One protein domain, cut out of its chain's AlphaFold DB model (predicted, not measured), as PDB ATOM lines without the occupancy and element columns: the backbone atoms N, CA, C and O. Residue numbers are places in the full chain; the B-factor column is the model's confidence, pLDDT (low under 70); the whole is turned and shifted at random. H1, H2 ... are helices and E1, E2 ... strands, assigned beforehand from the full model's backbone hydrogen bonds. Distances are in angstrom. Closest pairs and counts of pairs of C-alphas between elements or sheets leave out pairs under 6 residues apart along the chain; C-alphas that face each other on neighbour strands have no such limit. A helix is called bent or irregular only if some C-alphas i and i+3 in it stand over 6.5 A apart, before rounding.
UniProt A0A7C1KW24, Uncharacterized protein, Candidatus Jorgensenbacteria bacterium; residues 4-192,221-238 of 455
ATOM      1  N   LEU A   4     -30.352 -15.093 -32.455       86.44
ATOM      2  CA  LEU A   4     -30.029 -14.313 -33.641       86.44
ATOM      3  C   LEU A   4     -28.528 -14.383 -33.941       86.44
ATOM      4  O   LEU A   4     -28.165 -14.601 -35.090       86.44
ATOM      5  N   GLY A   5     -27.670 -14.313 -32.915       85.00
ATOM      6  CA  GLY A   5     -26.231 -14.575 -33.068       85.00
ATOM      7  C   GLY A   5     -25.970 -15.972 -33.635       85.00
ATOM      8  O   GLY A   5     -25.259 -16.111 -34.627       85.00
ATOM      9  N   PHE A   6     -26.657 -16.984 -33.092       84.50
ATOM     10  CA  PHE A   6     -26.602 -18.352 -33.609       84.50
ATOM     11  C   PHE A   6     -27.037 -18.451 -35.075       84.50
ATOM     12  O   PHE A   6     -26.316 -19.031 -35.874       84.50
ATOM     13  N   ILE A   7     -28.181 -17.870 -35.455       83.06
ATOM     14  CA  ILE A   7     -28.675 -17.897 -36.843       83.06
ATOM     15  C   ILE A   7     -27.639 -17.313 -37.813       83.06
ATOM     16  O   ILE A   7     -27.521 -17.800 -38.936       83.06
ATOM     17  N   LEU A   8     -26.890 -16.298 -37.378       84.81
ATOM     18  CA  LEU A   8     -25.861 -15.632 -38.172       84.81
ATOM     19  C   LEU A   8     -24.461 -16.262 -38.057       84.81
ATOM     20  O   LEU A   8     -23.522 -15.702 -38.608       84.81
ATOM     21  N   GLY A   9     -24.297 -17.374 -37.332       79.69
ATOM     22  CA  GLY A   9     -22.988 -18.014 -37.145       79.69
ATOM     23  C   GLY A   9     -22.020 -17.244 -36.234       79.69
ATOM     24  O   GLY A   9     -20.831 -17.547 -36.212       79.69
ATOM     25  N   LYS A  10     -22.498 -16.261 -35.457       80.56
ATOM     26  CA  LYS A  10     -21.665 -15.426 -34.574       80.56
ATOM     27  C   LYS A  10     -21.641 -15.966 -33.142       80.56
ATOM     28  O   LYS A  10     -22.697 -16.090 -32.514       80.56
ATOM     29  N   LYS A  11     -20.441 -16.265 -32.619       63.62
ATOM     30  CA  LYS A  11     -20.247 -16.807 -31.258       63.62
ATOM     31  C   LYS A  11     -20.304 -15.742 -30.149       63.62
ATOM     32  O   LYS A  11     -20.953 -16.006 -29.139       63.62
ATOM     33  N   ASP A  12     -19.724 -14.551 -30.351       56.78
ATOM     34  CA  ASP A  12     -19.315 -13.714 -29.199       56.78
ATOM     35  C   ASP A  12     -20.026 -12.369 -28.994       56.78
ATOM     36  O   ASP A  12     -19.977 -11.826 -27.896       56.78
ATOM     37  N   SER A  13     -20.789 -11.861 -29.955       59.16
ATOM     38  CA  SER A  13     -21.797 -10.823 -29.711       59.16
ATOM     39  C   SER A  13     -22.578 -10.591 -30.994       59.16
ATOM     40  O   SER A  13     -22.044 -10.627 -32.100       59.16
ATOM     41  N   LEU A  14     -23.885 -10.396 -30.853       71.00
ATOM     42  CA  LEU A  14     -24.706  -9.896 -31.939       71.00
ATOM     43  C   LEU A  14     -24.995  -8.431 -31.645       71.00
ATOM     44  O   LEU A  14     -25.779  -8.138 -30.740       71.00
ATOM     45  N   GLU A  15     -24.405  -7.532 -32.420       74.69
ATOM     46  CA  GLU A  15     -24.799  -6.133 -32.382       74.69
ATOM     47  C   GLU A  15     -26.090  -5.964 -33.195       74.69
ATOM     48  O   GLU A  15     -26.115  -6.053 -34.425       74.69
ATOM     49  N   ALA A  16     -27.207  -5.811 -32.483       87.25
ATOM     50  CA  ALA A  16     -28.458  -5.390 -33.089       87.25
ATOM     51  C   ALA A  16     -28.428  -3.864 -33.209       87.25
ATOM     52  O   ALA A  16     -28.317  -3.168 -32.203       87.25
ATOM     53  N   ILE A  17     -28.547  -3.349 -34.429       91.88
ATOM     54  CA  ILE A  17     -28.421  -1.919 -34.713       91.88
ATOM     55  C   ILE A  17     -29.822  -1.314 -34.903       91.88
ATOM     56  O   ILE A  17     -30.632  -1.859 -35.667       91.88
ATOM     57  N   PRO A  18     -30.155  -0.192 -34.242       93.94
ATOM     58  CA  PRO A  18     -31.405   0.507 -34.499       93.94
ATOM     59  C   PRO A  18     -31.487   0.983 -35.956       93.94
ATOM     60  O   PRO A  18     -30.585   1.629 -36.483       93.94
ATOM     61  N   ALA A  19     -32.611   0.724 -36.617       93.69
ATOM     62  CA  ALA A  19     -32.835   1.130 -38.005       93.69
ATOM     63  C   ALA A  19     -32.767   2.655 -38.212       93.69
ATOM     64  O   ALA A  19     -32.444   3.114 -39.306       93.69
ATOM     65  N   SER A  20     -33.084   3.437 -37.178       91.69
ATOM     66  CA  SER A  20     -33.034   4.902 -37.189       91.69
ATOM     67  C   SER A  20     -31.614   5.467 -37.124       91.69
ATOM     68  O   SER A  20     -31.411   6.593 -37.570       91.69
ATOM     69  N   SER A  21     -30.644   4.701 -36.620       92.19
ATOM     70  CA  SER A  21     -29.245   5.120 -36.482       92.19
ATOM     71  C   SER A  21     -28.320   4.528 -37.547       92.19
ATOM     72  O   SER A  21     -27.121   4.782 -37.507       92.19
ATOM     73  N   PHE A  22     -28.838   3.722 -38.482       91.50
ATOM     74  CA  PHE A  22     -28.001   3.044 -39.470       91.50
ATOM     75  C   PHE A  22     -27.520   3.993 -40.577       91.50
ATOM     76  O   PHE A  22     -28.327   4.577 -41.313       91.50
ATOM     77  N   ASP A  23     -26.200   4.091 -40.732       91.31
ATOM     78  CA  ASP A  23     -25.557   4.819 -41.820       91.31
ATOM     79  C   ASP A  23     -25.419   3.933 -43.068       91.31
ATOM     80  O   ASP A  23     -24.663   2.964 -43.101       91.31
ATOM     81  N   PHE A  24     -26.156   4.282 -44.123       89.25
ATOM     82  CA  PHE A  24     -26.185   3.510 -45.367       89.25
ATOM     83  C   PHE A  24     -24.911   3.636 -46.196       89.25
ATOM     84  O   PHE A  24     -24.682   2.768 -47.036       89.25
ATOM     85  N   SER A  25     -24.085   4.663 -45.964       87.12
ATOM     86  CA  SER A  25     -22.771   4.757 -46.611       87.12
ATOM     87  C   SER A  25     -21.850   3.607 -46.185       87.12
ATOM     88  O   SER A  25     -21.027   3.148 -46.972       87.12
ATOM     89  N   ASN A  26     -22.087   3.055 -44.992       86.62
ATOM     90  CA  ASN A  26     -21.338   1.938 -44.431       86.62
ATOM     91  C   ASN A  26     -21.986   0.571 -44.688       86.62
ATOM     92  O   ASN A  26     -21.464  -0.427 -44.212       86.62
ATOM     93  N   LEU A  27     -23.092   0.474 -45.441       86.06
ATOM     94  CA  LEU A  27     -23.819  -0.794 -45.596       86.06
ATOM     95  C   LEU A  27     -22.950  -1.927 -46.161       86.06
ATOM     96  O   LEU A  27     -22.963  -3.028 -45.614       86.06
ATOM     97  N   LEU A  28     -22.236  -1.671 -47.261       86.50
ATOM     98  CA  LEU A  28     -21.385  -2.679 -47.896       86.50
ATOM     99  C   LEU A  28     -20.095  -2.929 -47.098       86.50
ATOM    100  O   LEU A  28     -19.877  -4.092 -46.769       86.50
ATOM    101  N   PRO A  29     -19.314  -1.903 -46.683       88.38
ATOM    102  CA  PRO A  29     -18.118  -2.128 -45.865       88.38
ATOM    103  C   PRO A  29     -18.412  -2.880 -44.566       88.38
ATOM    104  O   PRO A  29     -17.709  -3.821 -44.208       88.38
ATOM    105  N   PHE A  30     -19.497  -2.510 -43.878       86.12
ATOM    106  CA  PHE A  30     -19.900  -3.178 -42.647       86.12
ATOM    107  C   PHE A  30     -20.246  -4.641 -42.902       86.12
ATOM    108  O   PHE A  30     -19.893  -5.504 -42.112       86.12
ATOM    109  N   LEU A  31     -20.911  -4.952 -44.016       84.25
ATOM    110  CA  LEU A  31     -21.239  -6.330 -44.341       84.25
ATOM    111  C   LEU A  31     -20.027  -7.153 -44.796       84.25
ATOM    112  O   LEU A  31     -19.966  -8.334 -44.478       84.25
ATOM    113  N   GLU A  32     -19.088  -6.566 -45.531       85.25
ATOM    114  CA  GLU A  32     -17.828  -7.228 -45.893       85.25
ATOM    115  C   GLU A  32     -17.032  -7.611 -44.642       85.25
ATOM    116  O   GLU A  32     -16.509  -8.719 -44.559       85.25
ATOM    117  N   GLN A  33     -17.010  -6.727 -43.643       85.75
ATOM    118  CA  GLN A  33     -16.361  -6.978 -42.362       85.75
ATOM    119  C   GLN A  33     -17.123  -8.007 -41.512       85.75
ATOM    120  O   GLN A  33     -16.535  -8.935 -40.963       85.75
ATOM    121  N   GLU A  34     -18.434  -7.826 -41.367       84.00
ATOM    122  CA  GLU A  34     -19.229  -8.545 -40.372       84.00
ATOM    123  C   GLU A  34     -19.904  -9.808 -40.912       84.00
ATOM    124  O   GLU A  34     -20.416 -10.604 -40.121       84.00
ATOM    125  N   GLY A  35     -19.988  -9.969 -42.233       85.75
ATOM    126  CA  GLY A  35     -20.662 -11.058 -42.950       85.75
ATOM    127  C   GLY A  35     -22.193 -11.065 -42.829       85.75
ATOM    128  O   GLY A  35     -22.897 -11.377 -43.793       85.75
ATOM    129  N   ALA A  36     -22.730 -10.728 -41.656       88.88
ATOM    130  CA  ALA A  36     -24.151 -10.611 -41.367       88.88
ATOM    131  C   ALA A  36     -24.421  -9.772 -40.103       88.88
ATOM    132  O   ALA A  36     -23.619  -9.752 -39.169       88.88
ATOM    133  N   PHE A  37     -25.585  -9.124 -40.030       90.62
ATOM    134  CA  PHE A  37     -26.004  -8.333 -38.867       90.62
ATOM    135  C   PHE A  37     -27.530  -8.224 -38.734       90.62
ATOM    136  O   PHE A  37     -28.291  -8.648 -39.611       90.62
ATOM    137  N   VAL A  38     -27.988  -7.659 -37.610       93.38
ATOM    138  CA  VAL A  38     -29.413  -7.454 -37.316       93.38
ATOM    139  C   VAL A  38     -29.744  -5.978 -37.225       93.38
ATOM    140  O   VAL A  38     -29.105  -5.231 -36.496       93.38
ATOM    141  N   ILE A  39     -30.806  -5.581 -37.921       94.50
ATOM    142  CA  ILE A  39     -31.383  -4.239 -37.839       94.50
ATOM    143  C   ILE A  39     -32.740  -4.339 -37.172       94.50
ATOM    144  O   ILE A  39     -33.562  -5.138 -37.609       94.50
ATOM    145  N   TYR A  40     -33.020  -3.533 -36.153       95.50
ATOM    146  CA  TYR A  40     -34.300  -3.577 -35.443       95.50
ATOM    147  C   TYR A  40     -34.960  -2.204 -35.345       95.50
ATOM    148  O   TYR A  40     -34.310  -1.167 -35.423       95.50
ATOM    149  N   GLY A  41     -36.280  -2.189 -35.195       93.69
ATOM    150  CA  GLY A  41     -37.033  -0.951 -35.042       93.69
ATOM    151  C   GLY A  41     -38.533  -1.158 -35.179       93.69
ATOM    152  O   GLY A  41     -39.059  -2.272 -35.093       93.69
ATOM    153  N   THR A  42     -39.239  -0.063 -35.410       91.62
ATOM    154  CA  THR A  42     -40.657  -0.073 -35.747       91.62
ATOM    155  C   THR A  42     -40.893  -0.576 -37.168       91.62
ATOM    156  O   THR A  42     -40.021  -0.503 -38.036       91.62
ATOM    157  N   GLY A  43     -42.119  -1.013 -37.470       87.19
ATOM    158  CA  GLY A  43     -42.472  -1.420 -38.835       87.19
ATOM    159  C   GLY A  43     -42.297  -0.317 -39.893       87.19
ATOM    160  O   GLY A  43     -42.119  -0.617 -41.076       87.19
ATOM    161  N   ARG A  44     -42.316   0.964 -39.495       88.50
ATOM    162  CA  ARG A  44     -42.021   2.091 -40.395       88.50
ATOM    163  C   ARG A  44     -40.523   2.205 -40.667       88.50
ATOM    164  O   ARG A  44     -40.140   2.330 -41.829       88.50
ATOM    165  N   GLU A  45     -39.706   2.129 -39.622       92.50
ATOM    166  CA  GLU A  45     -38.247   2.216 -39.723       92.50
ATOM    167  C   GLU A  45     -37.677   1.030 -40.504       92.50
ATOM    168  O   GLU A  45     -36.943   1.238 -41.462       92.50
ATOM    169  N   ILE A  46     -38.115  -0.197 -40.207       93.12
ATOM    170  CA  ILE A  46     -37.688  -1.407 -40.925       93.12
ATOM    171  C   ILE A  46     -38.061  -1.360 -42.409       93.12
ATOM    172  O   ILE A  46     -37.269  -1.732 -43.274       93.12
ATOM    173  N   LYS A  47     -39.250  -0.847 -42.744       88.62
ATOM    174  CA  LYS A  47     -39.642  -0.651 -44.145       88.62
ATOM    175  C   LYS A  47     -38.771   0.395 -44.843       88.62
ATOM    176  O   LYS A  47     -38.432   0.208 -46.012       88.62
ATOM    177  N   SER A  48     -38.464   1.498 -44.157       91.25
ATOM    178  CA  SER A  48     -37.563   2.535 -44.670       91.25
ATOM    179  C   SER A  48     -36.181   1.944 -44.940       91.25
ATOM    180  O   SER A  48     -35.670   2.068 -46.051       91.25
ATOM    181  N   PHE A  49     -35.651   1.195 -43.969       93.44
ATOM    182  CA  PHE A  49     -34.379   0.503 -44.090       93.44
ATOM    183  C   PHE A  49     -34.359  -0.443 -45.289       93.44
ATOM    184  O   PHE A  49     -33.505  -0.312 -46.157       93.44
ATOM    185  N   TYR A  50     -35.351  -1.333 -45.398       89.75
ATOM    186  CA  TYR A  50     -35.439  -2.301 -46.491       89.75
ATOM    187  C   TYR A  50     -35.454  -1.626 -47.870       89.75
ATOM    188  O   TYR A  50     -34.807  -2.097 -48.800       89.75
ATOM    189  N   ARG A  51     -36.184  -0.513 -48.020       90.31
ATOM    190  CA  ARG A  51     -36.225   0.244 -49.281       90.31
ATOM    191  C   ARG A  51     -34.878   0.872 -49.616       90.31
ATOM    192  O   ARG A  51     -34.455   0.773 -50.759       90.31
ATOM    193  N   ARG A  52     -34.229   1.504 -48.635       92.50
ATOM    194  CA  ARG A  52     -32.921   2.146 -48.818       92.50
ATOM    195  C   ARG A  52     -31.838   1.116 -49.120       92.50
ATOM    196  O   ARG A  52     -31.100   1.312 -50.071       92.50
ATOM    197  N   ALA A  53     -31.805   0.000 -48.391       89.81
ATOM    198  CA  ALA A  53     -30.840  -1.074 -48.610       89.81
ATOM    199  C   ALA A  53     -30.928  -1.632 -50.037       89.81
ATOM    200  O   ALA A  53     -29.914  -1.721 -50.710       89.81
ATOM    201  N   ASN A  54     -32.136  -1.906 -50.544       87.25
ATOM    202  CA  ASN A  54     -32.319  -2.381 -51.924       87.25
ATOM    203  C   ASN A  54     -32.038  -1.319 -53.007       87.25
ATOM    204  O   ASN A  54     -31.986  -1.666 -54.183       87.25
ATOM    205  N   ALA A  55     -31.915  -0.039 -52.640       89.19
ATOM    206  CA  ALA A  55     -31.566   1.035 -53.569       89.19
ATOM    207  C   ALA A  55     -30.047   1.264 -53.670       89.19
ATOM    208  O   ALA A  55     -29.608   1.958 -54.581       89.19
ATOM    209  N   VAL A  56     -29.251   0.701 -52.753       87.44
ATOM    210  CA  VAL A  56     -27.786   0.788 -52.795       87.44
ATOM    211  C   VAL A  56     -27.267  -0.164 -53.876       87.44
ATOM    212  O   VAL A  56     -27.617  -1.348 -53.899       87.44
ATOM    213  N   GLU A  57     -26.445   0.346 -54.789       83.69
ATOM    214  CA  GLU A  57     -25.796  -0.457 -55.829       83.69
ATOM    215  C   GLU A  57     -24.901  -1.543 -55.202       83.69
ATOM    216  O   GLU A  57     -24.370  -1.361 -54.115       83.69
ATOM    217  N   GLY A  58     -24.791  -2.719 -55.828       78.25
ATOM    218  CA  GLY A  58     -24.043  -3.857 -55.261       78.25
ATOM    219  C   GLY A  58     -24.819  -4.712 -54.246       78.25
ATOM    220  O   GLY A  58     -24.412  -5.827 -53.935       78.25
ATOM    221  N   THR A  59     -26.010  -4.299 -53.800       78.56
ATOM    222  CA  THR A  59     -26.785  -5.068 -52.801       78.56
ATOM    223  C   THR A  59     -27.526  -6.302 -53.335       78.56
ATOM    224  O   THR A  59     -28.203  -7.005 -52.587       78.56
ATOM    225  N   LYS A  60     -27.362  -6.653 -54.619       76.62
ATOM    226  CA  LYS A  60     -27.934  -7.887 -55.202       76.62
ATOM    227  C   LYS A  60     -27.379  -9.167 -54.555       76.62
ATOM    228  O   LYS A  60     -28.025 -10.221 -54.597       76.62
ATOM    229  N   GLN A  61     -26.201  -9.078 -53.941       76.25
ATOM    230  CA  GLN A  61     -25.587 -10.155 -53.163       76.25
ATOM    231  C   GLN A  61     -26.160 -10.299 -51.746       76.25
ATOM    232  O   GLN A  61     -25.828 -11.257 -51.055       76.25
ATOM    233  N   LEU A  62     -27.061  -9.406 -51.319       84.19
ATOM    234  CA  LEU A  62     -27.643  -9.453 -49.982       84.19
ATOM    235  C   LEU A  62     -28.841 -10.392 -49.914       84.19
ATOM    236  O   LEU A  62     -29.688 -10.442 -50.807       84.19
ATOM    237  N   LEU A  63     -28.950 -11.084 -48.787       87.38
ATOM    238  CA  LEU A  63     -30.180 -11.698 -48.323       87.38
ATOM    239  C   LEU A  63     -30.728 -10.857 -47.165       87.38
ATOM    240  O   LEU A  63     -30.107 -10.766 -46.108       87.38
ATOM    241  N   ILE A  64     -31.901 -10.246 -47.362       89.88
ATOM    242  CA  ILE A  64     -32.591  -9.473 -46.321       89.88
ATOM    243  C   ILE A  64     -33.896 -10.178 -45.951       89.88
ATOM    244  O   ILE A  64     -34.826 -10.235 -46.756       89.88
ATOM    245  N   LYS A  65     -33.980 -10.690 -44.720       89.94
ATOM    246  CA  LYS A  65     -35.165 -11.384 -44.186       89.94
ATOM    247  C   LYS A  65     -35.829 -10.551 -43.100       89.94
ATOM    248  O   LYS A  65     -35.156 -10.111 -42.175       89.94
ATOM    249  N   LYS A  66     -37.144 -10.334 -43.201       91.88
ATOM    250  CA  LYS A  66     -37.906  -9.488 -42.264       91.88
ATOM    251  C   LYS A  66     -38.704 -10.335 -41.290       91.88
ATOM    252  O   LYS A  66     -39.330 -11.313 -41.690       91.88
ATOM    253  N   PHE A  67     -38.779  -9.885 -40.046       93.00
ATOM    254  CA  PHE A  67     -39.492 -10.575 -38.982       93.00
ATOM    255  C   PHE A  67     -40.305  -9.606 -38.123       93.00
ATOM    256  O   PHE A  67     -39.891  -8.477 -37.857       93.00
ATOM    257  N   ALA A  68     -41.449 -10.084 -37.642       91.25
ATOM    258  CA  ALA A  68     -42.195  -9.468 -36.554       91.25
ATOM    259  C   ALA A  68     -41.806 -10.119 -35.225       91.25
ATOM    260  O   ALA A  68     -41.799 -11.346 -35.120       91.25
ATOM    261  N   ILE A  69     -41.546  -9.301 -34.202       90.44
ATOM    262  CA  ILE A  69     -41.357  -9.771 -32.826       90.44
ATOM    263  C   ILE A  69     -42.723  -9.806 -32.150       90.44
ATOM    264  O   ILE A  69     -43.379  -8.774 -32.010       90.44
ATOM    265  N   LEU A  70     -43.148 -10.992 -31.716       85.81
ATOM    266  CA  LEU A  70     -44.423 -11.163 -31.016       85.81
ATOM    267  C   LEU A  70     -44.254 -11.094 -29.501       85.81
ATOM    268  O   LEU A  70     -45.113 -10.566 -28.801       85.81
ATOM    269  N   THR A  71     -43.149 -11.642 -28.995       83.88
ATOM    270  CA  THR A  71     -42.818 -11.657 -27.567       83.88
ATOM    271  C   THR A  71     -41.306 -11.620 -27.377       83.88
ATOM    272  O   THR A  71     -40.582 -12.319 -28.096       83.88
ATOM    273  N   GLY A  72     -40.855 -10.895 -26.354       85.12
ATOM    274  CA  GLY A  72     -39.439 -10.684 -26.059       85.12
ATOM    275  C   GLY A  72     -38.874  -9.440 -26.742       85.12
ATOM    276  O   GLY A  72     -39.614  -8.588 -27.242       85.12
ATOM    277  N   GLU A  73     -37.550  -9.354 -26.748       85.94
ATOM    278  CA  GLU A  73     -36.770  -8.263 -27.344       85.94
ATOM    279  C   GLU A  73     -35.765  -8.836 -28.350       85.94
ATOM    280  O   GLU A  73     -35.658 -10.056 -28.472       85.94
ATOM    281  N   VAL A  74     -35.082  -7.996 -29.132       85.50
ATOM    282  CA  VAL A  74     -34.198  -8.482 -30.212       85.50
ATOM    283  C   VAL A  74     -33.022  -9.310 -29.667       85.50
ATOM    284  O   VAL A  74     -32.677 -10.344 -30.227       85.50
ATOM    285  N   ASP A  75     -32.474  -8.914 -28.522       82.81
ATOM    286  CA  ASP A  75     -31.408  -9.590 -27.776       82.81
ATOM    287  C   ASP A  75     -31.918 -10.805 -26.973       82.81
ATOM    288  O   ASP A  75     -31.185 -11.769 -26.736       82.81
ATOM    289  N   LYS A  76     -33.197 -10.788 -26.581       85.38
ATOM    290  CA  LYS A  76     -33.871 -11.831 -25.786       85.38
ATOM    291  C   LYS A  76     -35.111 -12.361 -26.496       85.38
ATOM    292  O   LYS A  76     -36.213 -12.389 -25.937       85.38
ATOM    293  N   LEU A  77     -34.934 -12.787 -27.744       84.94
ATOM    294  CA  LEU A  77     -36.053 -13.178 -28.589       84.94
ATOM    295  C   LEU A  77     -36.739 -14.449 -28.068       84.94
ATOM    296  O   LEU A  77     -36.094 -15.476 -27.840       84.94
ATOM    297  N   ILE A  78     -38.064 -14.381 -27.902       85.31
ATOM    298  CA  ILE A  78     -38.889 -15.530 -27.500       85.31
ATOM    299  C   ILE A  78     -39.715 -16.032 -28.684       85.31
ATOM    300  O   ILE A  78     -39.748 -17.233 -28.929       85.31
ATOM    301  N   THR A  79     -40.378 -15.135 -29.416       88.38
ATOM    302  CA  THR A  79     -41.238 -15.511 -30.549       88.38
ATOM    303  C   THR A  79     -41.082 -14.493 -31.671       88.38
ATOM    304  O   THR A  79     -41.357 -13.308 -31.461       88.38
ATOM    305  N   ALA A  80     -40.711 -14.960 -32.863       91.94
ATOM    306  CA  ALA A  80     -40.743 -14.182 -34.097       91.94
ATOM    307  C   ALA A  80     -41.393 -14.959 -35.241       91.94
ATOM    308  O   ALA A  80     -41.276 -16.183 -35.315       91.94
ATOM    309  N   ILE A  81     -42.040 -14.230 -36.146       92.06
ATOM    310  CA  ILE A  81     -42.621 -14.778 -37.377       92.06
ATOM    311  C   ILE A  81     -42.096 -14.013 -38.601       92.06
ATOM    312  O   ILE A  81     -41.840 -12.809 -38.494       92.06
ATOM    313  N   PRO A  82     -41.923 -14.682 -39.751       92.75
ATOM    314  CA  PRO A  82     -41.420 -14.065 -40.970       92.75
ATOM    315  C   PRO A  82     -42.463 -13.130 -41.597       92.75
ATOM    316  O   PRO A  82     -43.666 -13.372 -41.525       92.75
ATOM    317  N   LEU A  83     -41.986 -12.066 -42.245       89.12
ATOM    318  CA  LEU A  83     -42.778 -11.069 -42.981       89.12
ATOM    319  C   LEU A  83     -42.412 -11.063 -44.480       89.12
ATOM    320  O   LEU A  83     -42.347  -9.997 -45.104       89.12
ATOM    321  N   ASP A  84     -42.105 -12.245 -45.023       82.94
ATOM    322  CA  ASP A  84     -41.616 -12.440 -46.393       82.94
ATOM    323  C   ASP A  84     -42.753 -12.299 -47.424       82.94
ATOM    324  O   ASP A  84     -42.869 -11.254 -48.068       82.94
ATOM    325  N   SER A  85     -43.604 -13.324 -47.550       85.62
ATOM    326  CA  SER A  85     -44.791 -13.358 -48.418       85.62
ATOM    327  C   SER A  85     -46.075 -13.510 -47.599       85.62
ATOM    328  O   SER A  85     -46.045 -13.762 -46.388       85.62
ATOM    329  N   ARG A  86     -47.227 -13.330 -48.253       84.06
ATOM    330  CA  ARG A  86     -48.540 -13.463 -47.609       84.06
ATOM    331  C   ARG A  86     -48.782 -14.907 -47.178       84.06
ATOM    332  O   ARG A  86     -49.249 -15.150 -46.071       84.06
ATOM    333  N   GLU A  87     -48.432 -15.841 -48.047       89.25
ATOM    334  CA  GLU A  87     -48.610 -17.280 -47.906       89.25
ATOM    335  C   GLU A  87     -47.778 -17.813 -46.730       89.25
ATOM    336  O   GLU A  87     -48.272 -18.559 -45.881       89.25
ATOM    337  N   VAL A  88     -46.530 -17.346 -46.618       90.25
ATOM    338  CA  VAL A  88     -45.638 -17.649 -45.492       90.25
ATOM    339  C   VAL A  88     -46.173 -17.071 -44.187       90.25
ATOM    340  O   VAL A  88     -46.161 -17.755 -43.166       90.25
ATOM    341  N   LEU A  89     -46.644 -15.819 -44.193       88.56
ATOM    342  CA  LEU A  89     -47.185 -15.188 -42.990       88.56
ATOM    343  C   LEU A  89     -48.445 -15.910 -42.493       88.56
ATOM    344  O   LEU A  89     -48.567 -16.157 -41.294       88.56
ATOM    345  N   ASP A  90     -49.362 -16.273 -43.394       86.94
ATOM    346  CA  ASP A  90     -50.574 -17.020 -43.039       86.94
ATOM    347  C   ASP A  90     -50.225 -18.371 -42.402       86.94
ATOM    348  O   ASP A  90     -50.738 -18.717 -41.333       86.94
ATOM    349  N   SER A  91     -49.272 -19.084 -43.003       90.19
ATOM    350  CA  SER A  91     -48.792 -20.378 -42.514       90.19
ATOM    351  C   SER A  91     -48.067 -20.256 -41.170       90.19
ATOM    352  O   SER A  91     -48.317 -21.044 -40.255       90.19
ATOM    353  N   ALA A  92     -47.246 -19.219 -40.988       90.31
ATOM    354  CA  ALA A  92     -46.577 -18.927 -39.723       90.31
ATOM    355  C   ALA A  92     -47.567 -18.586 -38.597       90.31
ATOM    356  O   ALA A  92     -47.384 -19.021 -37.457       90.31
ATOM    357  N   LEU A  93     -48.636 -17.842 -38.900       87.69
ATOM    358  CA  LEU A  93     -49.703 -17.526 -37.945       87.69
ATOM    359  C   LEU A  93     -50.554 -18.755 -37.604       87.69
ATOM    360  O   LEU A  93     -50.886 -18.967 -36.436       87.69
ATOM    361  N   ALA A  94     -50.887 -19.584 -38.597       87.12
ATOM    362  CA  ALA A  94     -51.580 -20.848 -38.376       87.12
ATOM    363  C   ALA A  94     -50.754 -21.773 -37.468       87.12
ATOM    364  O   ALA A  94     -51.277 -22.325 -36.497       87.12
ATOM    365  N   HIS A  95     -49.449 -21.864 -37.722       88.56
ATOM    366  CA  HIS A  95     -48.540 -22.651 -36.906       88.56
ATOM    367  C   HIS A  95     -48.368 -22.080 -35.486       88.56
ATOM    368  O   HIS A  95     -48.350 -22.829 -34.509       88.56
ATOM    369  N   LEU A  96     -48.319 -20.755 -35.320       86.56
ATOM    370  CA  LEU A  96     -48.281 -20.128 -33.994       86.56
ATOM    371  C   LEU A  96     -49.488 -20.535 -33.128       86.56
ATOM    372  O   LEU A  96     -49.335 -20.804 -31.933       86.56
ATOM    373  N   CYS A  97     -50.680 -20.608 -33.728       83.38
ATOM    374  CA  CYS A  97     -51.888 -21.088 -33.055       83.38
ATOM    375  C   CYS A  97     -51.777 -22.555 -32.620       83.38
ATOM    376  O   CYS A  97     -52.303 -22.906 -31.560       83.38
ATOM    377  N   LEU A  98     -51.092 -23.384 -33.412       84.12
ATOM    378  CA  LEU A  98     -50.827 -24.785 -33.094       84.12
ATOM    379  C   LEU A  98     -49.864 -24.906 -31.901       84.12
ATOM    380  O   LEU A  98     -50.199 -25.560 -30.916       84.12
ATOM    381  N   ALA A  99     -48.725 -24.208 -31.959       78.56
ATOM    382  CA  ALA A  99     -47.606 -24.384 -31.031       78.56
ATOM    383  C   ALA A  99     -47.776 -23.693 -29.668       78.56
ATOM    384  O   ALA A  99     -47.351 -24.225 -28.647       78.56
ATOM    385  N   LYS A 100     -48.352 -22.483 -29.618       71.25
ATOM    386  CA  LYS A 100     -48.415 -21.681 -28.374       71.25
ATOM    387  C   LYS A 100     -49.800 -21.634 -27.732       71.25
ATOM    388  O   LYS A 100     -49.956 -20.951 -26.725       71.25
ATOM    389  N   ARG A 101     -50.793 -22.327 -28.313       68.19
ATOM    390  CA  ARG A 101     -52.196 -22.378 -27.854       68.19
ATOM    391  C   ARG A 101     -52.674 -21.027 -27.279       68.19
ATOM    392  O   ARG A 101     -52.986 -20.945 -26.091       68.19
ATOM    393  N   PRO A 102     -52.701 -19.954 -28.092       64.25
ATOM    394  CA  PRO A 102     -52.981 -18.614 -27.592       64.25
ATOM    395  C   PRO A 102     -54.325 -18.539 -26.848       64.25
ATOM    396  O   PRO A 102     -55.231 -19.351 -27.084       64.25
ATOM    397  N   SER A 103     -54.484 -17.525 -25.988       67.00
ATOM    398  CA  SER A 103     -55.790 -17.197 -25.398       67.00
ATOM    399  C   SER A 103     -56.851 -17.036 -26.491       67.00
ATOM    400  O   SER A 103     -56.525 -16.778 -27.654       67.00
ATOM    401  N   PHE A 104     -58.125 -17.206 -26.136       70.56
ATOM    402  CA  PHE A 104     -59.225 -17.061 -27.094       70.56
ATOM    403  C   PHE A 104     -59.172 -15.708 -27.822       70.56
ATOM    404  O   PHE A 104     -59.221 -15.676 -29.048       70.56
ATOM    405  N   GLU A 105     -58.930 -14.618 -27.091       70.44
ATOM    406  CA  GLU A 105     -58.747 -13.270 -27.645       70.44
ATOM    407  C   GLU A 105     -57.601 -13.202 -28.661       70.44
ATOM    408  O   GLU A 105     -57.769 -12.680 -29.761       70.44
ATOM    409  N   LYS A 106     -56.437 -13.783 -28.339       69.94
ATOM    410  CA  LYS A 106     -55.290 -13.826 -29.257       69.94
ATOM    411  C   LYS A 106     -55.585 -14.679 -30.489       69.94
ATOM    412  O   LYS A 106     -55.179 -14.304 -31.584       69.94
ATOM    413  N   ARG A 107     -56.309 -15.794 -30.342       74.31
ATOM    414  CA  ARG A 107     -56.773 -16.610 -31.478       74.31
ATOM    415  C   ARG A 107     -57.736 -15.835 -32.367       74.31
ATOM    416  O   ARG A 107     -57.594 -15.898 -33.584       74.31
ATOM    417  N   LEU A 108     -58.667 -15.092 -31.774       75.19
ATOM    418  CA  LEU A 108     -59.614 -14.259 -32.504       75.19
ATOM    419  C   LEU A 108     -58.889 -13.134 -33.245       75.19
ATOM    420  O   LEU A 108     -59.112 -12.970 -34.437       75.19
ATOM    421  N   MET A 109     -57.947 -12.444 -32.596       73.25
ATOM    422  CA  MET A 109     -57.098 -11.448 -33.257       73.25
ATOM    423  C   MET A 109     -56.306 -12.048 -34.422       73.25
ATOM    424  O   MET A 109     -56.322 -11.487 -35.512       73.25
ATOM    425  N   ILE A 110     -55.655 -13.203 -34.233       74.81
ATOM    426  CA  ILE A 110     -54.956 -13.899 -35.324       74.81
ATOM    427  C   ILE A 110     -55.936 -14.234 -36.455       74.81
ATOM    428  O   ILE A 110     -55.628 -13.972 -37.612       74.81
ATOM    429  N   GLY A 111     -57.129 -14.748 -36.143       74.00
ATOM    430  CA  GLY A 111     -58.178 -15.021 -37.127       74.00
ATOM    431  C   GLY A 111     -58.593 -13.772 -37.908       74.00
ATOM    432  O   GLY A 111     -58.606 -13.793 -39.136       74.00
ATOM    433  N   VAL A 112     -58.833 -12.660 -37.213       73.69
ATOM    434  CA  VAL A 112     -59.126 -11.356 -37.819       73.69
ATOM    435  C   VAL A 112     -57.973 -10.900 -38.715       73.69
ATOM    436  O   VAL A 112     -58.221 -10.446 -39.826       73.69
ATOM    437  N   PHE A 113     -56.711 -11.080 -38.315       73.06
ATOM    438  CA  PHE A 113     -55.558 -10.728 -39.153       73.06
ATOM    439  C   PHE A 113     -55.419 -11.586 -40.407       73.06
ATOM    440  O   PHE A 113     -54.988 -11.076 -41.443       73.06
ATOM    441  N   ARG A 114     -55.793 -12.864 -40.327       73.81
ATOM    442  CA  ARG A 114     -55.827 -13.761 -41.487       73.81
ATOM    443  C   ARG A 114     -56.938 -13.371 -42.465       73.81
ATOM    444  O   ARG A 114     -56.710 -13.383 -43.669       73.81
ATOM    445  N   ILE A 115     -58.107 -12.964 -41.957       72.50
ATOM    446  CA  ILE A 115     -59.265 -12.550 -42.772       72.50
ATOM    447  C   ILE A 115     -59.053 -11.165 -43.392       72.50
ATOM    448  O   ILE A 115     -59.226 -10.996 -44.596       72.50
ATOM    449  N   LEU A 116     -58.681 -10.169 -42.581       66.62
ATOM    450  CA  LEU A 116     -58.554  -8.782 -43.035       66.62
ATOM    451  C   LEU A 116     -57.418  -8.611 -44.036       66.62
ATOM    452  O   LEU A 116     -57.506  -7.738 -44.891       66.62
ATOM    453  N   ASN A 117     -56.371  -9.436 -43.943       59.22
ATOM    454  CA  ASN A 117     -55.373  -9.618 -44.991       59.22
ATOM    455  C   ASN A 117     -54.798  -8.308 -45.589       59.22
ATOM    456  O   ASN A 117     -54.443  -8.232 -46.764       59.22
ATOM    457  N   GLN A 118     -54.720  -7.230 -44.803       63.00
ATOM    458  CA  GLN A 118     -54.236  -5.949 -45.306       63.00
ATOM    459  C   GLN A 118     -52.765  -5.749 -44.923       63.00
ATOM    460  O   GLN A 118     -52.468  -5.579 -43.736       63.00
ATOM    461  N   PRO A 119     -51.840  -5.644 -45.903       58.75
ATOM    462  CA  PRO A 119     -50.416  -5.365 -45.680       58.75
ATOM    463  C   PRO A 119     -50.145  -4.130 -44.806       58.75
ATOM    464  O   PRO A 119     -49.080  -3.990 -44.201       58.75
ATOM    465  N   LEU A 120     -51.101  -3.196 -44.783       60.09
ATOM    466  CA  LEU A 120     -51.043  -1.957 -44.017       60.09
ATOM    467  C   LEU A 120     -51.353  -2.167 -42.529       60.09
ATOM    468  O   LEU A 120     -50.684  -1.551 -41.701       60.09
ATOM    469  N   LEU A 121     -52.283  -3.064 -42.182       63.78
ATOM    470  CA  LEU A 121     -52.684  -3.314 -40.794       63.78
ATOM    471  C   LEU A 121     -51.575  -4.005 -39.994       63.78
ATOM    472  O   LEU A 121     -51.339  -3.640 -38.844       63.78
ATOM    473  N   TYR A 122     -50.805  -4.908 -40.612       64.62
ATOM    474  CA  TYR A 122     -49.713  -5.614 -39.924       64.62
ATOM    475  C   TYR A 122     -48.660  -4.679 -39.314       64.62
ATOM    476  O   TYR A 122     -48.033  -5.031 -38.318       64.62
ATOM    477  N   ARG A 123     -48.483  -3.468 -39.863       61.81
ATOM    478  CA  ARG A 123     -47.535  -2.470 -39.332       61.81
ATOM    479  C   ARG A 123     -47.974  -1.877 -37.999       61.81
ATOM    480  O   ARG A 123     -47.126  -1.502 -37.198       61.81
ATOM    481  N   PHE A 124     -49.281  -1.779 -37.779       62.69
ATOM    482  CA  PHE A 124     -49.846  -1.264 -36.533       62.69
ATOM    483  C   PHE A 124     -49.908  -2.345 -35.453       62.69
ATOM    484  O   PHE A 124     -49.802  -2.046 -34.265       62.69
ATOM    485  N   VAL A 125     -50.030  -3.599 -35.886       67.94
ATOM    486  CA  VAL A 125     -50.158  -4.785 -35.034       67.94
ATOM    487  C   VAL A 125     -48.794  -5.242 -34.531       67.94
ATOM    488  O   VAL A 125     -48.584  -5.386 -33.329       67.94
ATOM    489  N   PHE A 126     -47.833  -5.415 -35.441       76.69
ATOM    490  CA  PHE A 126     -46.473  -5.826 -35.111       76.69
ATOM    491  C   PHE A 126     -45.577  -4.598 -35.017       76.69
ATOM    492  O   PHE A 126     -44.816  -4.281 -35.936       76.69
ATOM    493  N   ARG A 127     -45.707  -3.886 -33.890       81.69
ATOM    494  CA  ARG A 127     -44.975  -2.638 -33.629       81.69
ATOM    495  C   ARG A 127     -43.462  -2.827 -33.645       81.69
ATOM    496  O   ARG A 127     -42.776  -1.922 -34.094       81.69
ATOM    497  N   ARG A 128     -42.957  -3.971 -33.171       90.75
ATOM    498  CA  ARG A 128     -41.525  -4.302 -33.111       90.75
ATOM    499  C   ARG A 128     -41.165  -5.283 -34.226       90.75
ATOM    500  O   ARG A 128     -41.796  -6.333 -34.359       90.75
ATOM    501  N   GLN A 129     -40.160  -4.940 -35.023       93.00
ATOM    502  CA  GLN A 129     -39.694  -5.727 -36.162       93.00
ATOM    503  C   GLN A 129     -38.167  -5.740 -36.216       93.00
ATOM    504  O   GLN A 129     -37.506  -4.869 -35.647       93.00
ATOM    505  N   PHE A 130     -37.615  -6.719 -36.926       94.31
ATOM    506  CA  PHE A 130     -36.198  -6.735 -37.267       94.31
ATOM    507  C   PHE A 130     -35.961  -7.293 -38.674       94.31
ATOM    508  O   PHE A 130     -36.802  -8.004 -39.229       94.31
ATOM    509  N   CYS A 131     -34.809  -6.953 -39.239       93.25
ATOM    510  CA  CYS A 131     -34.242  -7.540 -40.440       93.25
ATOM    511  C   CYS A 131     -32.979  -8.312 -40.076       93.25
ATOM    512  O   CYS A 131     -32.131  -7.797 -39.350       93.25
ATOM    513  N   LEU A 132     -32.829  -9.501 -40.648       92.12
ATOM    514  CA  LEU A 132     -31.531 -10.144 -40.798       92.12
ATOM    515  C   LEU A 132     -30.955  -9.705 -42.137       92.12
ATOM    516  O   LEU A 132     -31.632  -9.853 -43.158       92.12
ATOM    517  N   VAL A 133     -29.747  -9.152 -42.125       90.94
ATOM    518  CA  VAL A 133     -29.004  -8.762 -43.325       90.94
ATOM    519  C   VAL A 133     -27.786  -9.661 -43.408       90.94
ATOM    520  O   VAL A 133     -26.987  -9.699 -42.478       90.94
ATOM    521  N   VAL A 134     -27.682 -10.425 -44.489       88.81
ATOM    522  CA  VAL A 134     -26.694 -11.497 -44.636       88.81
ATOM    523  C   VAL A 134     -26.032 -11.380 -46.005       88.81
ATOM    524  O   VAL A 134     -26.731 -11.264 -47.017       88.81
ATOM    525  N   ASN A 135     -24.700 -11.423 -46.052       86.44
ATOM    526  CA  ASN A 135     -23.971 -11.674 -47.290       86.44
ATOM    527  C   ASN A 135     -24.194 -13.138 -47.683       86.44
ATOM    528  O   ASN A 135     -24.014 -14.025 -46.854       86.44
ATOM    529  N   LYS A 136     -24.599 -13.406 -48.929       83.81
ATOM    530  CA  LYS A 136     -24.872 -14.770 -49.417       83.81
ATOM    531  C   LYS A 136     -23.688 -15.731 -49.274       83.81
ATOM    532  O   LYS A 136     -23.922 -16.934 -49.235       83.81
ATOM    533  N   GLU A 137     -22.464 -15.216 -49.206       84.62
ATOM    534  CA  GLU A 137     -21.246 -16.013 -49.010       84.62
ATOM    535  C   GLU A 137     -21.009 -16.405 -47.542       84.62
ATOM    536  O   GLU A 137     -20.263 -17.340 -47.265       84.62
ATOM    537  N   THR A 138     -21.665 -15.729 -46.595       85.81
ATOM    538  CA  THR A 138     -21.542 -16.018 -45.163       85.81
ATOM    539  C   THR A 138     -22.283 -17.303 -44.814       85.81
ATOM    540  O   THR A 138     -23.486 -17.439 -45.066       85.81
ATOM    541  N   GLU A 139     -21.590 -18.225 -44.147       88.88
ATOM    542  CA  GLU A 139     -22.229 -19.407 -43.582       88.88
ATOM    543  C   GLU A 139     -23.198 -18.998 -42.462       88.88
ATOM    544  O   GLU A 139     -22.829 -18.393 -41.459       88.88
ATOM    545  N   THR A 140     -24.473 -19.330 -42.634       89.75
ATOM    546  CA  THR A 140     -25.536 -19.055 -41.668       89.75
ATOM    547  C   THR A 140     -26.367 -20.306 -41.443       89.75
ATOM    548  O   THR A 140     -26.305 -21.263 -42.217       89.75
ATOM    549  N   LEU A 141     -27.247 -20.282 -40.440       88.94
ATOM    550  CA  LEU A 141     -28.223 -21.358 -40.267       88.94
ATOM    551  C   LEU A 141     -29.060 -21.571 -41.545       88.94
ATOM    552  O   LEU A 141     -29.442 -22.697 -41.844       88.94
ATOM    553  N   PHE A 142     -29.329 -20.515 -42.322       86.12
ATOM    554  CA  PHE A 142     -30.060 -20.634 -43.587       86.12
ATOM    555  C   PHE A 142     -29.299 -21.475 -44.612       86.12
ATOM    556  O   PHE A 142     -29.877 -22.410 -45.166       86.12
ATOM    557  N   SER A 143     -28.028 -21.150 -44.869       87.62
ATOM    558  CA  SER A 143     -27.212 -21.888 -45.840       87.62
ATOM    559  C   SER A 143     -26.965 -23.320 -45.367       87.62
ATOM    560  O   SER A 143     -27.119 -24.246 -46.160       87.62
ATOM    561  N   PHE A 144     -26.713 -23.511 -44.068       92.44
ATOM    562  CA  PHE A 144     -26.600 -24.827 -43.440       92.44
ATOM    563  C   PHE A 144     -27.860 -25.681 -43.651       92.44
ATOM    564  O   PHE A 144     -27.763 -26.837 -44.062       92.44
ATOM    565  N   LEU A 145     -29.055 -25.123 -43.415       92.19
ATOM    566  CA  LEU A 145     -30.318 -25.843 -43.600       92.19
ATOM    567  C   LEU A 145     -30.590 -26.158 -45.076       92.19
ATOM    568  O   LEU A 145     -30.996 -27.274 -45.386       92.19
ATOM    569  N   LEU A 146     -30.357 -25.209 -45.987       89.06
ATOM    570  CA  LEU A 146     -30.547 -25.425 -47.427       89.06
ATOM    571  C   LEU A 146     -29.628 -26.534 -47.957       89.06
ATOM    572  O   LEU A 146     -30.091 -27.437 -48.656       89.06
ATOM    573  N   GLN A 147     -28.351 -26.504 -47.568       90.12
ATOM    574  CA  GLN A 147     -27.375 -27.527 -47.930       90.12
ATOM    575  C   GLN A 147     -27.730 -28.882 -47.310       90.12
ATOM    576  O   GLN A 147     -27.778 -29.888 -48.016       90.12
ATOM    577  N   GLY A 148     -28.004 -28.913 -46.003       89.31
ATOM    578  CA  GLY A 148     -28.283 -30.143 -45.264       89.31
ATOM    579  C   GLY A 148     -29.574 -30.841 -45.694       89.31
ATOM    580  O   GLY A 148     -29.644 -32.065 -45.655       89.31
ATOM    581  N   LEU A 149     -30.577 -30.083 -46.145       88.88
ATOM    582  CA  LEU A 149     -31.826 -30.626 -46.687       88.88
ATOM    583  C   LEU A 149     -31.752 -30.922 -48.196       88.88
ATOM    584  O   LEU A 149     -32.729 -31.408 -48.760       88.88
ATOM    585  N   ASN A 150     -30.615 -30.643 -48.848       86.38
ATOM    586  CA  ASN A 150     -30.419 -30.751 -50.299       86.38
ATOM    587  C   ASN A 150     -31.508 -30.016 -51.109       86.38
ATOM    588  O   ASN A 150     -32.013 -30.505 -52.121       86.38
ATOM    589  N   ILE A 151     -31.880 -28.826 -50.646       80.50
ATOM    590  CA  ILE A 151     -32.896 -27.983 -51.268       80.50
ATOM    591  C   ILE A 151     -32.184 -26.963 -52.161       80.50
ATOM    592  O   ILE A 151     -31.559 -26.030 -51.661       80.50
ATOM    593  N   ARG A 152     -32.268 -27.142 -53.485       67.69
ATOM    594  CA  ARG A 152     -31.602 -26.258 -54.466       67.69
ATOM    595  C   ARG A 152     -32.501 -25.133 -54.982       67.69
ATOM    596  O   ARG A 152     -32.019 -24.026 -55.187       67.69
ATOM    597  N   ASP A 153     -33.802 -25.400 -55.102       64.19
ATOM    598  CA  ASP A 153     -34.738 -24.509 -55.805       64.19
ATOM    599  C   ASP A 153     -35.772 -23.835 -54.892       64.19
ATOM    600  O   ASP A 153     -36.542 -22.990 -55.342       64.19
ATOM    601  N   ILE A 154     -35.804 -24.171 -53.597       68.19
ATOM    602  CA  ILE A 154     -36.772 -23.589 -52.661       68.19
ATOM    603  C   ILE A 154     -36.096 -22.501 -51.834       68.19
ATOM    604  O   ILE A 154     -35.117 -22.729 -51.123       68.19
ATOM    605  N   LYS A 155     -36.677 -21.302 -51.869       82.38
ATOM    606  CA  LYS A 155     -36.350 -20.242 -50.913       82.38
ATOM    607  C   LYS A 155     -36.939 -20.604 -49.552       82.38
ATOM    608  O   LYS A 155     -38.112 -20.945 -49.457       82.38
ATOM    609  N   LEU A 156     -36.126 -20.513 -48.505       85.88
ATOM    610  CA  LEU A 156     -36.527 -20.853 -47.142       85.88
ATOM    611  C   LEU A 156     -36.956 -19.605 -46.360       85.88
ATOM    612  O   LEU A 156     -36.258 -18.584 -46.347       85.88
ATOM    613  N   SER A 157     -38.079 -19.703 -45.659       89.44
ATOM    614  CA  SER A 157     -38.508 -18.782 -44.601       89.44
ATOM    615  C   SER A 157     -38.680 -19.564 -43.304       89.44
ATOM    616  O   SER A 157     -38.937 -20.762 -43.342       89.44
ATOM    617  N   PHE A 158     -38.580 -18.916 -42.144       91.06
ATOM    618  CA  PHE A 158     -38.850 -19.605 -40.884       91.06
ATOM    619  C   PHE A 158     -39.471 -18.710 -39.824       91.06
ATOM    620  O   PHE A 158     -39.354 -17.491 -39.883       91.06
ATOM    621  N   SER A 159     -40.110 -19.329 -38.833       91.19
ATOM    622  CA  SER A 159     -40.447 -18.681 -37.556       91.19
ATOM    623  C   SER A 159     -39.443 -19.081 -36.478       91.19
ATOM    624  O   SER A 159     -38.760 -20.083 -36.626       91.19
ATOM    625  N   ILE A 160     -39.356 -18.330 -35.382       91.12
ATOM    626  CA  ILE A 160     -38.500 -18.673 -34.239       91.12
ATOM    627  C   ILE A 160     -39.370 -18.751 -32.997       91.12
ATOM    628  O   ILE A 160     -39.968 -17.742 -32.618       91.12
ATOM    629  N   TYR A 161     -39.384 -19.901 -32.325       89.88
ATOM    630  CA  TYR A 161     -40.020 -20.053 -31.021       89.88
ATOM    631  C   TYR A 161     -39.035 -20.593 -30.001       89.88
ATOM    632  O   TYR A 161     -38.496 -21.689 -30.139       89.88
ATOM    633  N   LYS A 162     -38.850 -19.850 -28.918       85.62
ATOM    634  CA  LYS A 162     -38.143 -20.332 -27.743       85.62
ATOM    635  C   LYS A 162     -39.049 -21.292 -26.973       85.62
ATOM    636  O   LYS A 162     -40.214 -20.976 -26.685       85.62
ATOM    637  N   SER A 163     -38.501 -22.456 -26.654       77.50
ATOM    638  CA  SER A 163     -39.054 -23.432 -25.718       77.50
ATOM    639  C   SER A 163     -38.054 -23.672 -24.577       77.50
ATOM    640  O   SER A 163     -37.002 -23.026 -24.525       77.50
ATOM    641  N   SER A 164     -38.381 -24.558 -23.634       69.44
ATOM    642  CA  SER A 164     -37.419 -24.986 -22.612       69.44
ATOM    643  C   SER A 164     -36.259 -25.720 -23.285       69.44
ATOM    644  O   SER A 164     -36.488 -26.636 -24.066       69.44
ATOM    645  N   GLY A 165     -35.020 -25.277 -23.047       73.94
ATOM    646  CA  GLY A 165     -33.789 -25.924 -23.542       73.94
ATOM    647  C   GLY A 165     -33.519 -25.846 -25.055       73.94
ATOM    648  O   GLY A 165     -32.373 -26.011 -25.474       73.94
ATOM    649  N   LYS A 166     -34.525 -25.535 -25.883       87.31
ATOM    650  CA  LYS A 166     -34.423 -25.555 -27.353       87.31
ATOM    651  C   LYS A 166     -35.121 -24.377 -28.035       87.31
ATOM    652  O   LYS A 166     -36.044 -23.765 -27.486       87.31
ATOM    653  N   PHE A 167     -34.711 -24.087 -29.266       90.19
ATOM    654  CA  PHE A 167     -35.497 -23.277 -30.200       90.19
ATOM    655  C   PHE A 167     -36.173 -24.191 -31.215       90.19
ATOM    656  O   PHE A 167     -35.535 -25.079 -31.771       90.19
ATOM    657  N   VAL A 168     -37.459 -23.957 -31.457       91.81
ATOM    658  CA  VAL A 168     -38.233 -24.616 -32.508       91.81
ATOM    659  C   VAL A 168     -38.423 -23.614 -33.636       91.81
ATOM    660  O   VAL A 168     -38.974 -22.530 -33.432       91.81
ATOM    661  N   VAL A 169     -37.942 -23.978 -34.817       93.25
ATOM    662  CA  VAL A 169     -37.863 -23.130 -36.004       93.25
ATOM    663  C   VAL A 169     -38.628 -23.820 -37.140       93.25
ATOM    664  O   VAL A 169     -38.058 -24.651 -37.848       93.25
ATOM    665  N   PRO A 170     -39.940 -23.554 -37.294       93.81
ATOM    666  CA  PRO A 170     -40.706 -24.049 -38.433       93.81
ATOM    667  C   PRO A 170     -40.164 -23.487 -39.733       93.81
ATOM    668  O   PRO A 170     -39.907 -22.285 -39.819       93.81
ATOM    669  N   LEU A 171     -40.040 -24.356 -40.724       94.38
ATOM    670  CA  LEU A 171     -39.454 -24.093 -42.024       94.38
ATOM    671  C   LEU A 171     -40.561 -24.018 -43.069       94.38
ATOM    672  O   LEU A 171     -41.362 -24.941 -43.190       94.38
ATOM    673  N   PHE A 172     -40.595 -22.935 -43.835       93.06
ATOM    674  CA  PHE A 172     -41.597 -22.698 -44.864       93.06
ATOM    675  C   PHE A 172     -40.942 -22.506 -46.225       93.06
ATOM    676  O   PHE A 172     -39.924 -21.818 -46.340       93.06
ATOM    677  N   ASN A 173     -41.576 -23.044 -47.261       91.56
ATOM    678  CA  ASN A 173     -41.315 -22.642 -48.631       91.56
ATOM    679  C   ASN A 173     -41.724 -21.167 -48.777       91.56
ATOM    680  O   ASN A 173     -42.883 -20.818 -48.560       91.56
ATOM    681  N   SER A 174     -40.781 -20.287 -49.117       88.06
ATOM    682  CA  SER A 174     -41.032 -18.845 -49.195       88.06
ATOM    683  C   SER A 174     -42.068 -18.467 -50.258       88.06
ATOM    684  O   SER A 174     -42.667 -17.393 -50.166       88.06
ATOM    685  N   GLU A 175     -42.249 -19.311 -51.273       87.88
ATOM    686  CA  GLU A 175     -43.116 -19.046 -52.421       87.88
ATOM    687  C   GLU A 175     -44.530 -19.576 -52.186       87.88
ATOM    688  O   GLU A 175     -45.497 -18.865 -52.442       87.88
ATOM    689  N   THR A 176     -44.661 -20.788 -51.638       90.06
ATOM    690  CA  THR A 176     -45.973 -21.428 -51.428       90.06
ATOM    691  C   THR A 176     -46.506 -21.291 -50.002       90.06
ATOM    692  O   THR A 176     -47.686 -21.532 -49.762       90.06
ATOM    693  N   GLY A 177     -45.654 -20.936 -49.037       89.44
ATOM    694  CA  GLY A 177     -45.977 -20.954 -47.608       89.44
ATOM    695  C   GLY A 177     -46.031 -22.355 -46.989       89.44
ATOM    696  O   GLY A 177     -46.218 -22.468 -45.781       89.44
ATOM    697  N   GLU A 178     -45.841 -23.417 -47.776       91.56
ATOM    698  CA  GLU A 178     -45.869 -24.805 -47.306       91.56
ATOM    699  C   GLU A 178     -44.853 -25.056 -46.188       91.56
ATOM    700  O   GLU A 178     -43.695 -24.656 -46.295       91.56
ATOM    701  N   ASN A 179     -45.276 -25.750 -45.130       91.31
ATOM    702  CA  ASN A 179     -44.403 -26.173 -44.046       91.31
ATOM    703  C   ASN A 179     -43.584 -27.402 -44.464       91.31
ATOM    704  O   ASN A 179     -44.113 -28.501 -44.602       91.31
ATOM    705  N   ILE A 180     -42.278 -27.200 -44.610       91.00
ATOM    706  CA  ILE A 180     -41.309 -28.218 -45.028       91.00
ATOM    707  C   ILE A 180     -40.871 -29.080 -43.829       91.00
ATOM    708  O   ILE A 180     -40.473 -30.233 -43.989       91.00
ATOM    709  N   GLY A 181     -40.949 -28.548 -42.607       93.94
ATOM    710  CA  GLY A 181     -40.516 -29.244 -41.403       93.94
ATOM    711  C   GLY A 181     -40.222 -28.314 -40.232       93.94
ATOM    712  O   GLY A 181     -40.469 -27.109 -40.271       93.94
ATOM    713  N   TYR A 182     -39.644 -28.879 -39.178       94.62
ATOM    714  CA  TYR A 182     -39.250 -28.147 -37.979       94.62
ATOM    715  C   TYR A 182     -37.781 -28.382 -37.683       94.62
ATOM    716  O   TYR A 182     -37.382 -29.515 -37.427       94.62
ATOM    717  N   ALA A 183     -36.989 -27.314 -37.668       95.69
ATOM    718  CA  ALA A 183     -35.649 -27.348 -37.106       95.69
ATOM    719  C   ALA A 183     -35.730 -27.141 -35.586       95.69
ATOM    720  O   ALA A 183     -36.213 -26.115 -35.106       95.69
ATOM    721  N   LYS A 184     -35.257 -28.117 -34.819       95.06
ATOM    722  CA  LYS A 184     -35.065 -28.038 -33.372       95.06
ATOM    723  C   LYS A 184     -33.582 -27.808 -33.091       95.06
ATOM    724  O   LYS A 184     -32.739 -28.595 -33.519       95.06
ATOM    725  N   ILE A 185     -33.274 -26.711 -32.405       93.88
ATOM    726  CA  ILE A 185     -31.907 -26.260 -32.123       93.88
ATOM    727  C   ILE A 185     -31.652 -26.386 -30.624       93.88
ATOM    728  O   ILE A 185     -32.314 -25.715 -29.826       93.88
ATOM    729  N   TYR A 186     -30.672 -27.206 -30.255       91.06
ATOM    730  CA  TYR A 186     -30.326 -27.507 -28.867       91.06
ATOM    731  C   TYR A 186     -29.084 -26.723 -28.451       91.06
ATOM    732  O   TYR A 186     -27.997 -26.926 -28.983       91.06
ATOM    733  N   ALA A 187     -29.268 -25.810 -27.496       82.00
ATOM    734  CA  ALA A 187     -28.302 -24.754 -27.185       82.00
ATOM    735  C   ALA A 187     -27.139 -25.185 -26.271       82.00
ATOM    736  O   ALA A 187     -26.272 -24.377 -25.941       82.00
ATOM    737  N   SER A 188     -27.175 -26.410 -25.750       83.06
ATOM    738  CA  SER A 188     -26.146 -26.930 -24.856       83.06
ATOM    739  C   SER A 188     -25.777 -28.357 -25.233       83.06
ATOM    740  O   SER A 188     -26.590 -29.095 -25.798       83.06
ATOM    741  N   LYS A 189     -24.551 -28.768 -24.888       83.75
ATOM    742  CA  LYS A 189     -24.096 -30.151 -25.079       83.75
ATOM    743  C   LYS A 189     -25.019 -31.135 -24.359       83.75
ATOM    744  O   LYS A 189     -25.411 -32.133 -24.949       83.75
ATOM    745  N   LYS A 190     -25.422 -30.809 -23.125       84.12
ATOM    746  CA  LYS A 190     -26.380 -31.601 -22.342       84.12
ATOM    747  C   LYS A 190     -27.692 -31.789 -23.110       84.12
ATOM    748  O   LYS A 190     -28.118 -32.921 -23.307       84.12
ATOM    749  N   ASP A 191     -28.283 -30.694 -23.590       84.56
ATOM    750  CA  ASP A 191     -29.571 -30.748 -24.286       84.56
ATOM    751  C   ASP A 191     -29.450 -31.477 -25.641       84.56
ATOM    752  O   ASP A 191     -30.336 -32.224 -26.048       84.56
ATOM    753  N   SER A 192     -28.321 -31.312 -26.332       88.38
ATOM    754  CA  SER A 192     -28.043 -31.989 -27.603       88.38
ATOM    755  C   SER A 192     -27.970 -33.509 -27.443       88.38
ATOM    756  O   SER A 192     -28.557 -34.237 -28.243       88.38
ATOM    757  N   LEU A 221     -32.691 -33.983 -41.257       96.50
ATOM    758  CA  LEU A 221     -31.320 -33.592 -40.940       96.50
ATOM    759  C   LEU A 221     -31.083 -33.774 -39.440       96.50
ATOM    760  O   LEU A 221     -31.974 -33.542 -38.631       96.50
ATOM    761  N   SER A 222     -29.880 -34.176 -39.047       96.69
ATOM    762  CA  SER A 222     -29.447 -34.144 -37.647       96.69
ATOM    763  C   SER A 222     -27.936 -33.985 -37.633       96.69
ATOM    764  O   SER A 222     -27.208 -34.956 -37.833       96.69
ATOM    765  N   ASN A 223     -27.479 -32.741 -37.511       95.88
ATOM    766  CA  ASN A 223     -26.065 -32.392 -37.581       95.88
ATOM    767  C   ASN A 223     -25.769 -31.145 -36.734       95.88
ATOM    768  O   ASN A 223     -26.687 -30.448 -36.301       95.88
ATOM    769  N   TYR A 224     -24.494 -30.878 -36.476       93.50
ATOM    770  CA  TYR A 224     -24.063 -29.716 -35.713       93.50
ATOM    771  C   TYR A 224     -23.889 -28.495 -36.617       93.50
ATOM    772  O   TYR A 224     -23.320 -28.596 -37.702       93.50
ATOM    773  N   PHE A 225     -24.358 -27.345 -36.136       91.44
ATOM    774  CA  PHE A 225     -24.007 -26.032 -36.665       91.44
ATOM    775  C   PHE A 225     -23.288 -25.258 -35.556       91.44
ATOM    776  O   PHE A 225     -23.873 -24.946 -34.511       91.44
ATOM    777  N   GLY A 226     -21.986 -25.032 -35.735       88.12
ATOM    778  CA  GLY A 226     -21.103 -24.679 -34.624       88.12
ATOM    779  C   GLY A 226     -21.180 -25.730 -33.508       88.12
ATOM    780  O   GLY A 226     -21.118 -26.928 -33.767       88.12
ATOM    781  N   ASP A 227     -21.379 -25.285 -32.266       88.12
ATOM    782  CA  ASP A 227     -21.413 -26.172 -31.090       88.12
ATOM    783  C   ASP A 227     -22.824 -26.701 -30.750       88.12
ATOM    784  O   ASP A 227     -23.016 -27.354 -29.723       88.12
ATOM    785  N   ASN A 228     -23.830 -26.410 -31.584       90.44
ATOM    786  CA  ASN A 228     -25.233 -26.715 -31.296       90.44
ATOM    787  C   ASN A 228     -25.761 -27.776 -32.255       90.44
ATOM    788  O   ASN A 228     -25.566 -27.683 -33.469       90.44
ATOM    789  N   LEU A 229     -26.481 -28.760 -31.719       94.38
ATOM    790  CA  LEU A 229     -27.151 -29.750 -32.550       94.38
ATOM    791  C   LEU A 229     -28.416 -29.147 -33.170       94.38
ATOM    792  O   LEU A 229     -29.258 -28.577 -32.471       94.38
ATOM    793  N   VAL A 230     -28.562 -29.329 -34.481       96.12
ATOM    794  CA  VAL A 230     -29.753 -28.980 -35.253       96.12
ATOM    795  C   VAL A 230     -30.370 -30.265 -35.794       96.12
ATOM    796  O   VAL A 230     -29.782 -30.948 -36.634       96.12
ATOM    797  N   THR A 231     -31.577 -30.580 -35.331       96.81
ATOM    798  CA  THR A 231     -32.373 -31.704 -35.837       96.81
ATOM    799  C   THR A 231     -33.563 -31.156 -36.612       96.81
ATOM    800  O   THR A 231     -34.384 -30.438 -36.051       96.81
ATOM    801  N   VAL A 232     -33.672 -31.489 -37.897       97.06
ATOM    802  CA  VAL A 232     -34.824 -31.149 -38.735       97.06
ATOM    803  C   VAL A 232     -35.712 -32.372 -38.888       97.06
ATOM    804  O   VAL A 232     -35.252 -33.422 -39.340       97.06
ATOM    805  N   ILE A 233     -36.985 -32.221 -38.538       96.94
ATOM    806  CA  ILE A 233     -38.005 -33.262 -38.671       96.94
ATOM    807  C   ILE A 233     -39.076 -32.846 -39.681       96.94
ATOM    808  O   ILE A 233     -39.395 -31.661 -39.798       96.94
ATOM    809  N   SER A 234     -39.630 -33.808 -40.418       95.44
ATOM    810  CA  SER A 234     -40.688 -33.558 -41.400       95.44
ATOM    811  C   SER A 234     -42.000 -33.126 -40.735       95.44
ATOM    812  O   SER A 234     -42.255 -33.426 -39.569       95.44
ATOM    813  N   SER A 235     -42.867 -32.464 -41.499       92.81
ATOM    814  CA  SER A 235     -44.193 -32.020 -41.057       92.81
ATOM    815  C   SER A 235     -45.262 -32.332 -42.111       92.81
ATOM    816  O   SER A 235     -44.954 -32.844 -43.186       92.81
ATOM    817  N   LYS A 236     -46.520 -32.014 -41.793       90.69
ATOM    818  CA  LYS A 236     -47.650 -31.973 -42.729       90.69
ATOM    819  C   LYS A 236     -48.307 -30.593 -42.676       90.69
ATOM    820  O   LYS A 236     -48.375 -29.958 -41.621       90.69
ATOM    821  N   ASN A 237     -48.835 -30.131 -43.804       87.62
ATOM    822  CA  ASN A 237     -49.656 -28.920 -43.830       87.62
ATOM    823  C   ASN A 237     -51.027 -29.187 -43.201       87.62
ATOM    824  O   ASN A 237     -51.535 -30.296 -43.247       87.62
ATOM    825  N   GLY A 238     -51.661 -28.162 -42.628       87.50
ATOM    826  CA  GLY A 238     -53.048 -28.276 -42.155       87.50
ATOM    827  C   GLY A 238     -53.256 -29.124 -40.893       87.50
ATOM    828  O   GLY A 238     -54.398 -29.489 -40.608       87.50
TER     829      GLY A 238
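This is residues 4 to 192 and 221 to 238 of the 455 residues of an uncharacterized protein of Candidatus Jorgensenbacteria bacterium (UniProt A0A7C1KW24). One long, strongly twisted sheet bends round like a C, with H7 and the short H1 inside the bend; H3 and H4 cover its outside at different strands, and H5 lies beyond H4. The printed part has 207 residues, with eight named helices and eleven named strands in the order H1 E1 H2 E2 H3 E3 E4 H4 H5 H6 E5 H7 E6 E7 E8 E9 H8 E10 E11. The sheet is branched and mixed, and the class is mixed, helices and strands. It is compact, with a radius of gyration of the C-alphas of 16.6 A and spans of 46 by 41 by 32 A.

Find C-alpha 4 at (-30.029, -14.313, -33.641), where H1, residues 4 to 7, begins. Next come E1, 16 to 18, H2, 24 to 34, irregular with C-alphas 25 and 28 at 7.7 A, E2, 36 to 42, H3, 43 to 53, E3, 62 to 72 and 26.7 A long, and E4, 77 to 82. H4, 86 to 100, is 20.9 A long; H5, 104 to 116, H6, 122 to 125, E5, 128 to 135 and 23.7 A long, and H7, 141 to 148, follow. Then come E6, 156 to 158, E7, 160 to 162, E8, 166 to 173 and 22.6 A long, E9, 179 to 186, H8, 189 to 192, E10, 221 to 225, and E11, 228 to 233, ending at C-alpha 233 (-38.005, -33.262, -38.671).

Start at edge strand E1, parallel to E2, with N 17 and O 38 at 2.9 A; E1, H2, E2 form a strand-helix-strand unit, parallel neighbour strands with a helix between, its crossover right-handed. E5 is antiparallel to E2, N 131 and O 39 at 2.7 A, and to E3, N 63 and O 134 at 2.8 A. E3 bends by 65 degrees at residue 69 and forms a hairpin with E4, N 68 and O 81 at 2.9 A. E4 is antiparallel to E7, N 162 and O 78 at 2.8 A. E7 E8 E9 is a meander, each strand the antiparallel neighbour of the one before, with N 168 and O 161, and N 169 and O 183, at 2.8 A. Also antiparallel are E6 and E8, N 172 and O 157, E9 and E11, N 184 and O 231, and the hairpin E10 and E11, N 230 and O 223, each at 2.8 A. H3 runs along the strands at a height over the sheet of 8.0 A, with C-alphas 43 and 129 closest to E5 at 5.8 A; H4, on the same face, has a height of 8.5 A. H4 and H5, a helical hairpin, only just touch, with 3 pairs of C-alphas within 8 A, the closest Asp 90 and Arg 114 at 6.4 A; H5 is not on the sheet. H7 is on the sheet, its C-alpha 148 closest to E10 at Leu 221, 6.3 A; H1 stands at the sheet's level, height 1.6 A, while H6 and H8 only graze the sheet. Every O i to N i+4 pair is within hydrogen-bond range in H3, H4, H5 and H7, and 5 of 7 are in H2; H1, H6 and H8 are too short for such a pair.

The farthest C-alphas, of Pro 29 and Phe 104, are 47.6 A apart. Residues 193 to 220 are not printed, and C-alphas 192 and 221 stand 13.8 A apart across the cut. Of the links printed whole, none is long. Mean pLDDT of the printed part is 85.1; look for values under 70 at residues 11 to 13, 101 to 103, 106, 116 to 125, 152 to 154 and 164.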